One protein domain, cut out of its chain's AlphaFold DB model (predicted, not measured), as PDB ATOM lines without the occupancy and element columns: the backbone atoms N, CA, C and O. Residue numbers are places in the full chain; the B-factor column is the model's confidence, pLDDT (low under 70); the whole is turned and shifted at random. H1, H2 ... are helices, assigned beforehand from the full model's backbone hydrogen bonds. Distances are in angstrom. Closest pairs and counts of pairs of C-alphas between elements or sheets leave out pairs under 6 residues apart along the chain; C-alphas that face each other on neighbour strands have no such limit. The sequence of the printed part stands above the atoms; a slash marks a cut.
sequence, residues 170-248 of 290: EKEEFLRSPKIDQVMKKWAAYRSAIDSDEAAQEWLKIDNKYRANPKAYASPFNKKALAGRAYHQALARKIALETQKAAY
ATOM      1  N   GLU A 170      81.464 146.303 124.886       92.62
ATOM      2  CA  GLU A 170      80.501 146.570 123.815       92.62
ATOM      3  C   GLU A 170      80.067 145.268 123.124       92.62
ATOM      4  O   GLU A 170      78.886 145.063 122.833       92.62
ATOM      5  N   LYS A 171      81.006 144.341 122.889       92.38
ATOM      6  CA  LYS A 171      80.681 143.019 122.339       92.38
ATOM      7  C   LYS A 171      79.770 142.228 123.273       92.38
ATOM      8  O   LYS A 171      78.835 141.585 122.796       92.38
ATOM      9  N   GLU A 172      80.041 142.239 124.570       90.19
ATOM     10  CA  GLU A 172      79.233 141.545 125.575       90.19
ATOM     11  C   GLU A 172      77.804 142.099 125.627       90.19
ATOM     12  O   GLU A 172      76.846 141.328 125.530       90.19
ATOM     13  N   GLU A 173      77.643 143.422 125.676       91.00
ATOM     14  CA  GLU A 173      76.336 144.088 125.633       91.00
ATOM     15  C   GLU A 173      75.585 143.803 124.334       91.00
ATOM     16  O   GLU A 173      74.401 143.451 124.350       91.00
ATOM     17  N   PHE A 174      76.281 143.899 123.200       93.44
ATOM     18  CA  PHE A 174      75.722 143.586 121.894       93.44
ATOM     19  C   PHE A 174      75.162 142.160 121.862       93.44
ATOM     20  O   PHE A 174      74.029 141.952 121.428       93.44
ATOM     21  N   LEU A 175      75.920 141.178 122.358       90.19
ATOM     22  CA  LEU A 175      75.500 139.776 122.379       90.19
ATOM     23  C   LEU A 175      74.394 139.490 123.406       90.19
ATOM     24  O   LEU A 175      73.588 138.592 123.171       90.19
ATOM     25  N   ARG A 176      74.322 140.247 124.507       89.31
ATOM     26  CA  ARG A 176      73.251 140.140 125.515       89.31
ATOM     27  C   ARG A 176      71.968 140.876 125.140       89.31
ATOM     28  O   ARG A 176      70.938 140.659 125.776       89.31
ATOM     29  N   SER A 177      71.998 141.736 124.123       94.69
ATOM     30  CA  SER A 177      70.817 142.473 123.680       94.69
ATOM     31  C   SER A 177      69.665 141.515 123.326       94.69
ATOM     32  O   SER A 177      69.845 140.658 122.453       94.69
ATOM     33  N   PRO A 178      68.449 141.693 123.889       94.75
ATOM     34  CA  PRO A 178      67.291 140.853 123.560       94.75
ATOM     35  C   PRO A 178      66.982 140.818 122.061       94.75
ATOM     36  O   PRO A 178      66.549 139.802 121.520       94.75
ATOM     37  N   LYS A 179      67.254 141.927 121.361       95.00
ATOM     38  CA  LYS A 179      67.106 142.026 119.908       95.00
ATOM     39  C   LYS A 179      68.065 141.084 119.181       95.00
ATOM     40  O   LYS A 179      67.663 140.433 118.219       95.00
ATOM     41  N   ILE A 180      69.323 141.028 119.613       94.56
ATOM     42  CA  ILE A 180      70.337 140.165 119.000       94.56
ATOM     43  C   ILE A 180      70.051 138.704 119.328       94.56
ATOM     44  O   ILE A 180      70.037 137.886 118.410       94.56
ATOM     45  N   ASP A 181      69.696 138.386 120.571       93.06
ATOM     46  CA  ASP A 181      69.251 137.043 120.955       93.06
ATOM     47  C   ASP A 181      68.061 136.568 120.098       93.06
ATOM     48  O   ASP A 181      68.101 135.483 119.513       93.06
ATOM     49  N   GLN A 182      67.043 137.416 119.908       95.12
ATOM     50  CA  GLN A 182      65.896 137.104 119.052       95.12
ATOM     51  C   GLN A 182      66.304 136.868 117.591       95.12
ATOM     52  O   GLN A 182      65.794 135.943 116.954       95.12
ATOM     53  N   VAL A 183      67.212 137.680 117.044       93.62
ATOM     54  CA  VAL A 183      67.736 137.506 115.679       93.62
ATOM     55  C   VAL A 183      68.446 136.159 115.537       93.62
ATOM     56  O   VAL A 183      68.157 135.415 114.595       93.62
ATOM     57  N   MET A 184      69.319 135.816 116.488       92.19
ATOM     58  CA  MET A 184      70.073 134.560 116.488       92.19
ATOM     59  C   MET A 184      69.137 133.349 116.607       92.19
ATOM     60  O   MET A 184      69.222 132.427 115.792       92.19
ATOM     61  N   LYS A 185      68.186 133.378 117.550       93.38
ATOM     62  CA  LYS A 185      67.181 132.318 117.744       93.38
ATOM     63  C   LYS A 185      66.268 132.151 116.536       93.38
ATOM     64  O   LYS A 185      66.001 131.027 116.124       93.38
ATOM     65  N   LYS A 186      65.813 133.250 115.927       92.38
ATOM     66  CA  LYS A 186      64.938 133.204 114.746       92.38
ATOM     67  C   LYS A 186      65.640 132.573 113.545       92.38
ATOM     68  O   LYS A 186      65.027 131.780 112.836       92.38
ATOM     69  N   TRP A 187      66.911 132.902 113.313       90.56
ATOM     70  CA  TRP A 187      67.688 132.281 112.237       90.56
ATOM     71  C   TRP A 187      67.966 130.799 112.506       90.56
ATOM     72  O   TRP A 187      67.801 129.976 111.605       90.56
ATOM     73  N   ALA A 188      68.294 130.442 113.752       90.44
ATOM     74  CA  ALA A 188      68.447 129.049 114.165       90.44
ATOM     75  C   ALA A 188      67.150 128.245 113.968       90.44
ATOM     76  O   ALA A 188      67.200 127.161 113.399       90.44
ATOM     77  N   ALA A 189      65.990 128.801 114.330       90.81
ATOM     78  CA  ALA A 189      64.693 128.159 114.118       90.81
ATOM     79  C   ALA A 189      64.397 127.910 112.630       90.81
ATOM     80  O   ALA A 189      63.939 126.828 112.276       90.81
ATOM     81  N   TYR A 190      64.710 128.867 111.743       86.81
ATOM     82  CA  TYR A 190      64.588 128.640 110.298       86.81
ATOM     83  C   TYR A 190      65.491 127.514 109.804       86.81
ATOM     84  O   TYR A 190      65.065 126.754 108.942       86.81
ATOM     85  N   ARG A 191      66.710 127.400 110.341       87.56
ATOM     86  CA  ARG A 191      67.634 126.310 110.008       87.56
ATOM     87  C   ARG A 191      67.133 124.958 110.523       87.56
ATOM     88  O   ARG A 191      67.260 123.966 109.820       87.56
ATOM     89  N   SER A 192      66.569 124.914 111.727       90.00
ATOM     90  CA  SER A 192      66.028 123.686 112.326       90.00
ATOM     91  C   SER A 192      64.730 123.210 111.674       90.00
ATOM     92  O   SER A 192      64.431 122.027 111.742       90.00
ATOM     93  N   ALA A 193      63.968 124.111 111.049       88.81
ATOM     94  CA  ALA A 193      62.730 123.794 110.335       88.81
ATOM     95  C   ALA A 193      62.953 123.366 108.869       88.81
ATOM     96  O   ALA A 193      61.992 123.288 108.112       88.81
ATOM     97  N   ILE A 194      64.204 123.152 108.446       89.44
ATOM     98  CA  ILE A 194      64.519 122.607 107.122       89.44
ATOM     99  C   ILE A 194      64.196 121.111 107.138       89.44
ATOM    100  O   ILE A 194      64.847 120.350 107.849       89.44
ATOM    101  N   ASP A 195      63.202 120.709 106.353       91.94
ATOM    102  CA  ASP A 195      62.652 119.350 106.296       91.94
ATOM    103  C   ASP A 195      62.787 118.684 104.914       91.94
ATOM    104  O   ASP A 195      62.471 117.504 104.774       91.94
ATOM    105  N   SER A 196      63.294 119.405 103.907       91.31
ATOM    106  CA  SER A 196      63.560 118.879 102.564       91.31
ATOM    107  C   SER A 196      64.862 119.409 101.958       91.31
ATOM    108  O   SER A 196      65.386 120.457 102.361       91.31
ATOM    109  N   ASP A 197      65.360 118.709 100.937       90.06
ATOM    110  CA  ASP A 197      66.542 119.119 100.176       90.06
ATOM    111  C   ASP A 197      66.307 120.441  99.431       90.06
ATOM    112  O   ASP A 197      67.184 121.310  99.407       90.06
ATOM    113  N   GLU A 198      65.112 120.662  98.879       87.88
ATOM    114  CA  GLU A 198      64.749 121.930  98.236       87.88
ATOM    115  C   GLU A 198      64.790 123.093  99.235       87.88
ATOM    116  O   GLU A 198      65.339 124.158  98.925       87.88
ATOM    117  N   ALA A 199      64.260 122.893 100.447       84.25
ATOM    118  CA  ALA A 199      64.304 123.888 101.513       84.25
ATOM    119  C   ALA A 199      65.745 124.165 101.978       84.25
ATOM    120  O   ALA A 199      66.101 125.324 102.227       84.25
ATOM    121  N   ALA A 200      66.593 123.134 102.037       87.12
ATOM    122  CA  ALA A 200      68.012 123.268 102.363       87.12
ATOM    123  C   ALA A 200      68.762 124.090 101.303       87.12
ATOM    124  O   ALA A 200      69.514 125.008 101.642       87.12
ATOM    125  N   GLN A 201      68.523 123.816 100.018       87.88
ATOM    126  CA  GLN A 201      69.120 124.559  98.906       87.88
ATOM    127  C   GLN A 201      68.647 126.018  98.863       87.88
ATOM    128  O   GLN A 201      69.445 126.920  98.593       87.88
ATOM    129  N   GLU A 202      67.369 126.287  99.152       83.19
ATOM    130  CA  GLU A 202      66.848 127.655  99.280       83.19
ATOM    131  C   GLU A 202      67.558 128.408 100.415       83.19
ATOM    132  O   GLU A 202      68.028 129.535 100.223       83.19
ATOM    133  N   TRP A 203      67.692 127.776 101.583       85.00
ATOM    134  CA  TRP A 203      68.380 128.363 102.730       85.00
ATOM    135  C   TRP A 203      69.856 128.647 102.428       85.00
ATOM    136  O   TRP A 203      70.316 129.766 102.659       85.00
ATOM    137  N   LEU A 204      70.576 127.687 101.835       86.88
ATOM    138  CA  LEU A 204      71.983 127.845 101.448       86.88
ATOM    139  C   LEU A 204      72.180 128.981 100.443       86.88
ATOM    140  O   LEU A 204      73.140 129.739 100.561       86.88
ATOM    141  N   LYS A 205      71.271 129.147  99.474       84.38
ATOM    142  CA  LYS A 205      71.313 130.282  98.536       84.38
ATOM    143  C   LYS A 205      71.204 131.619  99.267       84.38
ATOM    144  O   LYS A 205      71.934 132.551  98.931       84.38
ATOM    145  N   ILE A 206      70.315 131.719 100.256       81.00
ATOM    146  CA  ILE A 206      70.152 132.933 101.066       81.00
ATOM    147  C   ILE A 206      71.407 133.177 101.920       81.00
ATOM    148  O   ILE A 206      71.957 134.278 101.872       81.00
ATOM    149  N   ASP A 207      71.885 132.163 102.646       83.38
ATOM    150  CA  ASP A 207      73.057 132.244 103.532       83.38
ATOM    151  C   ASP A 207      74.330 132.613 102.747       83.38
ATOM    152  O   ASP A 207      74.994 133.607 103.051       83.38
ATOM    153  N   ASN A 208      74.625 131.898 101.654       84.88
ATOM    154  CA  ASN A 208      75.799 132.156 100.811       84.88
ATOM    155  C   ASN A 208      75.776 133.555 100.190       84.88
ATOM    156  O   ASN A 208      76.809 134.221 100.113       84.88
ATOM    157  N   LYS A 209      74.601 134.036  99.772       79.81
ATOM    158  CA  LYS A 209      74.476 135.365  99.167       79.81
ATOM    159  C   LYS A 209      74.776 136.483 100.166       79.81
ATOM    160  O   LYS A 209      75.469 137.433  99.807       79.81
ATOM    161  N   TYR A 210      74.313 136.371 101.412       77.88
ATOM    162  CA  TYR A 210      74.644 137.355 102.447       77.88
ATOM    163  C   TYR A 210      76.087 137.239 102.944       77.88
ATOM    164  O   TYR A 210      76.682 138.268 103.263       77.88
ATOM    165  N   ARG A 211      76.679 136.036 102.964       78.62
ATOM    166  CA  ARG A 211      78.123 135.872 103.208       78.62
ATOM    167  C   ARG A 211      78.961 136.594 102.154       78.62
ATOM    168  O   ARG A 211      79.915 137.273 102.511       78.62
ATOM    169  N   ALA A 212      78.591 136.469 100.878       81.19
ATOM    170  CA  ALA A 212      79.309 137.099  99.772       81.19
ATOM    171  C   ALA A 212      79.116 138.625  99.731       81.19
ATOM    172  O   ALA A 212      80.050 139.364  99.428       81.19
ATOM    173  N   ASN A 213      77.910 139.113 100.034       75.81
ATOM    174  CA  ASN A 213      77.628 140.542 100.114       75.81
ATOM    175  C   ASN A 213      76.546 140.823 101.178       75.81
ATOM    176  O   ASN A 213      75.347 140.716 100.899       75.81
ATOM    177  N   PRO A 214      76.938 141.272 102.386       66.12
ATOM    178  CA  PRO A 214      76.003 141.584 103.472       66.12
ATOM    179  C   PRO A 214      74.970 142.684 103.155       66.12
ATOM    180  O   PRO A 214      73.998 142.848 103.894       66.12
ATOM    181  N   LYS A 215      75.154 143.447 102.065       67.56
ATOM    182  CA  LYS A 215      74.234 144.494 101.583       67.56
ATOM    183  C   LYS A 215      73.326 144.022 100.427       67.56
ATOM    184  O   LYS A 215      72.522 144.813  99.943       67.56
ATOM    185  N   ALA A 216      73.408 142.757  99.996       66.00
ATOM    186  CA  ALA A 216      72.858 142.240  98.727       66.00
ATOM    187  C   ALA A 216      71.323 142.165  98.575       66.00
ATOM    188  O   ALA A 216      70.842 141.642  97.568       66.00
ATOM    189  N   TYR A 217      70.533 142.678  99.518       58.41
ATOM    190  CA  TYR A 217      69.073 142.739  99.392       58.41
ATOM    191  C   TYR A 217      68.563 144.132  99.751       58.41
ATOM    192  O   TYR A 217      68.291 144.440 100.914       58.41
ATOM    193  N   ALA A 218      68.397 144.960  98.719       52.28
ATOM    194  CA  ALA A 218      67.728 146.252  98.820       52.28
ATOM    195  C   ALA A 218      66.196 146.131  98.972       52.28
ATOM    196  O   ALA A 218      65.548 147.132  99.245       52.28
ATOM    197  N   SER A 219      65.601 144.933  98.866       56.06
ATOM    198  CA  SER A 219      64.172 144.728  99.149       56.06
ATOM    199  C   SER A 219      63.838 143.239  99.361       56.06
ATOM    200  O   SER A 219      63.997 142.460  98.419       56.06
ATOM    201  N   PRO A 220      63.435 142.772 100.561       57.34
ATOM    202  CA  PRO A 220      62.991 141.390 100.734       57.34
ATOM    203  C   PRO A 220      61.458 141.280 100.656       57.34
ATOM    204  O   PRO A 220      60.754 141.819 101.503       57.34
ATOM    205  N   PHE A 221      60.942 140.503  99.697       59.56
ATOM    206  CA  PHE A 221      59.522 140.113  99.628       59.56
ATOM    207  C   PHE A 221      59.166 138.920 100.549       59.56
ATOM    208  O   PHE A 221      57.989 138.604 100.697       59.56
ATOM    209  N   ASN A 222      60.140 138.254 101.204       76.44
ATOM    210  CA  ASN A 222      59.878 137.114 102.102       76.44
ATOM    211  C   ASN A 222      60.540 137.241 103.497       76.44
ATOM    212  O   ASN A 222      61.605 137.841 103.669       76.44
ATOM    213  N   LYS A 223      59.895 136.647 104.516       82.00
ATOM    214  CA  LYS A 223      60.312 136.720 105.933       82.00
ATOM    215  C   LYS A 223      61.657 136.021 106.217       82.00
ATOM    216  O   LYS A 223      62.382 136.483 107.100       82.00
ATOM    217  N   LYS A 224      62.000 134.954 105.476       81.50
ATOM    218  CA  LYS A 224      63.274 134.213 105.614       81.50
ATOM    219  C   LYS A 224      64.468 135.099 105.234       81.50
ATOM    220  O   LYS A 224      65.432 135.191 105.988       81.50
ATOM    221  N   ALA A 225      64.374 135.820 104.118       80.31
ATOM    222  CA  ALA A 225      65.417 136.717 103.626       80.31
ATOM    223  C   ALA A 225      65.661 137.902 104.573       80.31
ATOM    224  O   ALA A 225      66.810 138.299 104.759       80.31
ATOM    225  N   LEU A 226      64.606 138.437 105.204       82.94
ATOM    226  CA  LEU A 226      64.735 139.484 106.224       82.94
ATOM    227  C   LEU A 226      65.444 138.970 107.490       82.94
ATOM    228  O   LEU A 226      66.294 139.667 108.042       82.94
ATOM    229  N   ALA A 227      65.123 137.751 107.935       85.38
ATOM    230  CA  ALA A 227      65.785 137.129 109.082       85.38
ATOM    231  C   ALA A 227      67.266 136.826 108.802       85.38
ATOM    232  O   ALA A 227      68.109 137.135 109.640       85.38
ATOM    233  N   GLY A 228      67.585 136.317 107.606       85.38
ATOM    234  CA  GLY A 228      68.967 136.106 107.165       85.38
ATOM    235  C   GLY A 228      69.765 137.405 107.141       85.38
ATOM    236  O   GLY A 228      70.849 137.469 107.715       85.38
ATOM    237  N   ARG A 229      69.196 138.489 106.591       84.44
ATOM    238  CA  ARG A 229      69.831 139.817 106.622       84.44
ATOM    239  C   ARG A 229      70.192 140.239 108.041       84.44
ATOM    240  O   ARG A 229      71.330 140.628 108.286       84.44
ATOM    241  N   ALA A 230      69.227 140.177 108.958       88.56
ATOM    242  CA  ALA A 230      69.434 140.588 110.342       88.56
ATOM    243  C   ALA A 230      70.523 139.741 111.019       88.56
ATOM    244  O   ALA A 230      71.394 140.294 111.688       88.56
ATOM    245  N   TYR A 231      70.518 138.424 110.790       90.94
ATOM    246  CA  TYR A 231      71.540 137.510 111.299       90.94
ATOM    247  C   TYR A 231      72.938 137.853 110.777       90.94
ATOM    248  O   TYR A 231      73.860 138.033 111.570       90.94
ATOM    249  N   HIS A 232      73.109 138.017 109.463       88.62
ATOM    250  CA  HIS A 232      74.420 138.331 108.891       88.62
ATOM    251  C   HIS A 232      74.907 139.733 109.260       88.62
ATOM    252  O   HIS A 232      76.106 139.920 109.444       88.62
ATOM    253  N   GLN A 233      74.010 140.709 109.429       89.25
ATOM    254  CA  GLN A 233      74.369 142.017 109.982       89.25
ATOM    255  C   GLN A 233      74.862 141.896 111.428       89.25
ATOM    256  O   GLN A 233      75.873 142.507 111.779       89.25
ATOM    257  N   ALA A 234      74.194 141.083 112.250       91.81
ATOM    258  CA  ALA A 234      74.616 140.847 113.624       91.81
ATOM    259  C   ALA A 234      75.972 140.123 113.691       91.81
ATOM    260  O   ALA A 234      76.859 140.532 114.440       91.81
ATOM    261  N   LEU A 235      76.165 139.102 112.852       90.81
ATOM    262  CA  LEU A 235      77.433 138.383 112.728       90.81
ATOM    263  C   LEU A 235      78.560 139.303 112.239       90.81
ATOM    264  O   LEU A 235      79.645 139.284 112.809       90.81
ATOM    265  N   ALA A 236      78.301 140.148 111.238       89.94
ATOM    266  CA  ALA A 236      79.276 141.113 110.740       89.94
ATOM    267  C   ALA A 236      79.680 142.127 111.819       89.94
ATOM    268  O   ALA A 236      80.864 142.434 111.940       89.94
ATOM    269  N   ARG A 237      78.738 142.610 112.646       92.94
ATOM    270  CA  ARG A 237      79.068 143.491 113.781       92.94
ATOM    271  C   ARG A 237      79.908 142.769 114.832       92.94
ATOM    272  O   ARG A 237      80.905 143.332 115.271       92.94
ATOM    273  N   LYS A 238      79.551 141.528 115.188       93.69
ATOM    274  CA  LYS A 238      80.354 140.698 116.101       93.69
ATOM    275  C   LYS A 238      81.791 140.548 115.589       93.69
ATOM    276  O   LYS A 238      82.724 140.812 116.340       93.69
ATOM    277  N   ILE A 239      81.959 140.169 114.319       91.88
ATOM    278  CA  ILE A 239      83.278 140.008 113.687       91.88
ATOM    279  C   ILE A 239      84.036 141.337 113.692       91.88
ATOM    280  O   ILE A 239      85.205 141.360 114.053       91.88
ATOM    281  N   ALA A 240      83.376 142.449 113.356       93.44
ATOM    282  CA  ALA A 240      84.002 143.767 113.373       93.44
ATOM    283  C   ALA A 240      84.535 144.141 114.766       93.44
ATOM    284  O   ALA A 240      85.656 144.628 114.859       93.44
ATOM    285  N   LEU A 241      83.781 143.875 115.840       94.50
ATOM    286  CA  LEU A 241      84.245 144.097 117.217       94.50
ATOM    287  C   LEU A 241      85.434 143.188 117.568       94.50
ATOM    288  O   LEU A 241      86.398 143.636 118.177       94.50
ATOM    289  N   GLU A 242      85.418 141.923 117.139       93.50
ATOM    290  CA  GLU A 242      86.541 140.997 117.346       93.50
ATOM    291  C   GLU A 242      87.801 141.441 116.592       93.50
ATOM    292  O   GLU A 242      88.892 141.430 117.162       93.50
ATOM    293  N   THR A 243      87.656 141.906 115.348       94.00
ATOM    294  CA  THR A 243      88.754 142.484 114.561       94.00
ATOM    295  C   THR A 243      89.287 143.770 115.192       94.00
ATOM    296  O   THR A 243      90.500 143.942 115.278       94.00
ATOM    297  N   GLN A 244      88.408 144.656 115.669       94.06
ATOM    298  CA  GLN A 244      88.811 145.885 116.360       94.06
ATOM    299  C   GLN A 244      89.587 145.575 117.642       94.06
ATOM    300  O   GLN A 244      90.646 146.156 117.854       94.06
ATOM    301  N   LYS A 245      89.119 144.627 118.464       92.75
ATOM    302  CA  LYS A 245      89.826 144.212 119.684       92.75
ATOM    303  C   LYS A 245      91.203 143.631 119.366       92.75
ATOM    304  O   LYS A 245      92.169 143.967 120.038       92.75
ATOM    305  N   ALA A 246      91.299 142.792 118.333       91.44
ATOM    306  CA  ALA A 246      92.553 142.160 117.920       91.44
ATOM    307  C   ALA A 246      93.616 143.157 117.419       91.44
ATOM    308  O   ALA A 246      94.794 142.811 117.364       91.44
ATOM    309  N   ALA A 247      93.223 144.388 117.073       92.12
ATOM    310  CA  ALA A 247      94.162 145.452 116.723       92.12
ATOM    311  C   ALA A 247      94.934 146.001 117.939       92.12
ATOM    312  O   ALA A 247      95.952 146.667 117.760       92.12
ATOM    313  N   TYR A 248      94.479 145.718 119.163       91.00
ATOM    314  CA  TYR A 248      95.150 146.119 120.394       91.00
ATOM    315  C   TYR A 248      95.965 144.960 120.966       91.00
ATOM    316  O   TYR A 248      95.481 143.839 121.100       91.00
TER     317      TYR A 248
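What this domain is: This is residues 170 to 248 of the 290 residues of an uncharacterized protein of Paraburkholderia sacchari (UniProt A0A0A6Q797). One long helix, H4, is the core of an elongated body, and the three other helices cross it at steep angles: H1 and H2 follow one another as a broken line over one side of H4, and H3 meets another side of it with residues 206 to 211. The corner where H2 gives way to H3, at Ser 196, makes one end of the longest axis and Tyr 248, just after H4, makes the other, while the link of residues 213 to 222 loops from the end of H3 back to the beginning of H4. The printed part has 79 residues with four named helices, H1, H2, H3 and H4 in that order along the chain, and no named strand; its class is all helix. The whole is only just compact, close to loose, with a radius of gyration of the C-alphas of 13.8 A, and it spans 45 by 24 by 22 A.

Where its parts are: The printed part begins with H1, residues 170 to 176, whose first C-alpha, that of Glu 170, is at (80.501, 146.570, 123.815). H1 measures 9.8 A from first to last C-alpha. Ser 177 alone makes the tight link to H2, residues 178 to 192, which is 20.6 A long from first to last C-alpha. Another tight link, residues 193 to 196, leads to H3, residues 197 to 212, which begins at C-alpha 197 at (66.542, 119.119, 100.176) and is 22.1 A long. The link of ten residues, 213 to 222, is short but not tight. H4, residues 223 to 246, follows; it is the longest helix, with 24 residues and 34.8 A from first to last C-alpha, and it ends at C-alpha 246 at (92.553, 142.160, 117.920). Residues 247 and 248 come after it.

How they stand to each other: H4 is the hub and touches the three other helices. Their packing is mostly crossed, with 0 of the 3 touching pairs at a shallow tilt. H1 touches H4, the closest C-alphas being those of Lys 171 and Leu 241, 6.3 A apart. These two run opposite ways at a steep tilt of 36 degrees, only just past shallow, and H4 touches H1 with residues 238 to 242 alone. H2 touches H4 with 11 pairs of C-alphas within 8 A, and the closest are those of Val 183 and Tyr 231, 5.8 A apart. H2 and H4 run opposite ways at a steep tilt of 59 degrees, and H4 touches H2 with residues 224 to 234 alone. H3 touches H4 with residues 206 to 211 alone, and H4 touches H3 with residues 225 to 232 alone; the closest C-alphas are those of Tyr 210 and His 232, 6.5 A apart. H3 and H4 run the same way at a steep tilt of 41 degrees. H1 and H2 are close but not clearly touching, with the C-alphas of Leu 175 and Asp 181 the closest at 7.0 A, and they run the same way at a steep tilt of 58 degrees. H2 and H3 are also close but not clearly touching; their closest C-alphas, those of Arg 191 and Trp 203, are 7.6 A apart. H1 and H3 are apart. In H1, H2, H3 and H4 every O i to N i+4 pair is within hydrogen-bond range.

The domain as a whole: The two C-alphas farthest apart are those of Ser 196 and Tyr 248, at 45.4 A. The first and last printed C-alphas, those of Glu 170 and Tyr 248, are 15.0 A apart. The printed part has no cut, and no link in it is long. The mean pLDDT of the printed part is 85.8. Residues 214 to 221, in the link from H3 to H4, are under 70.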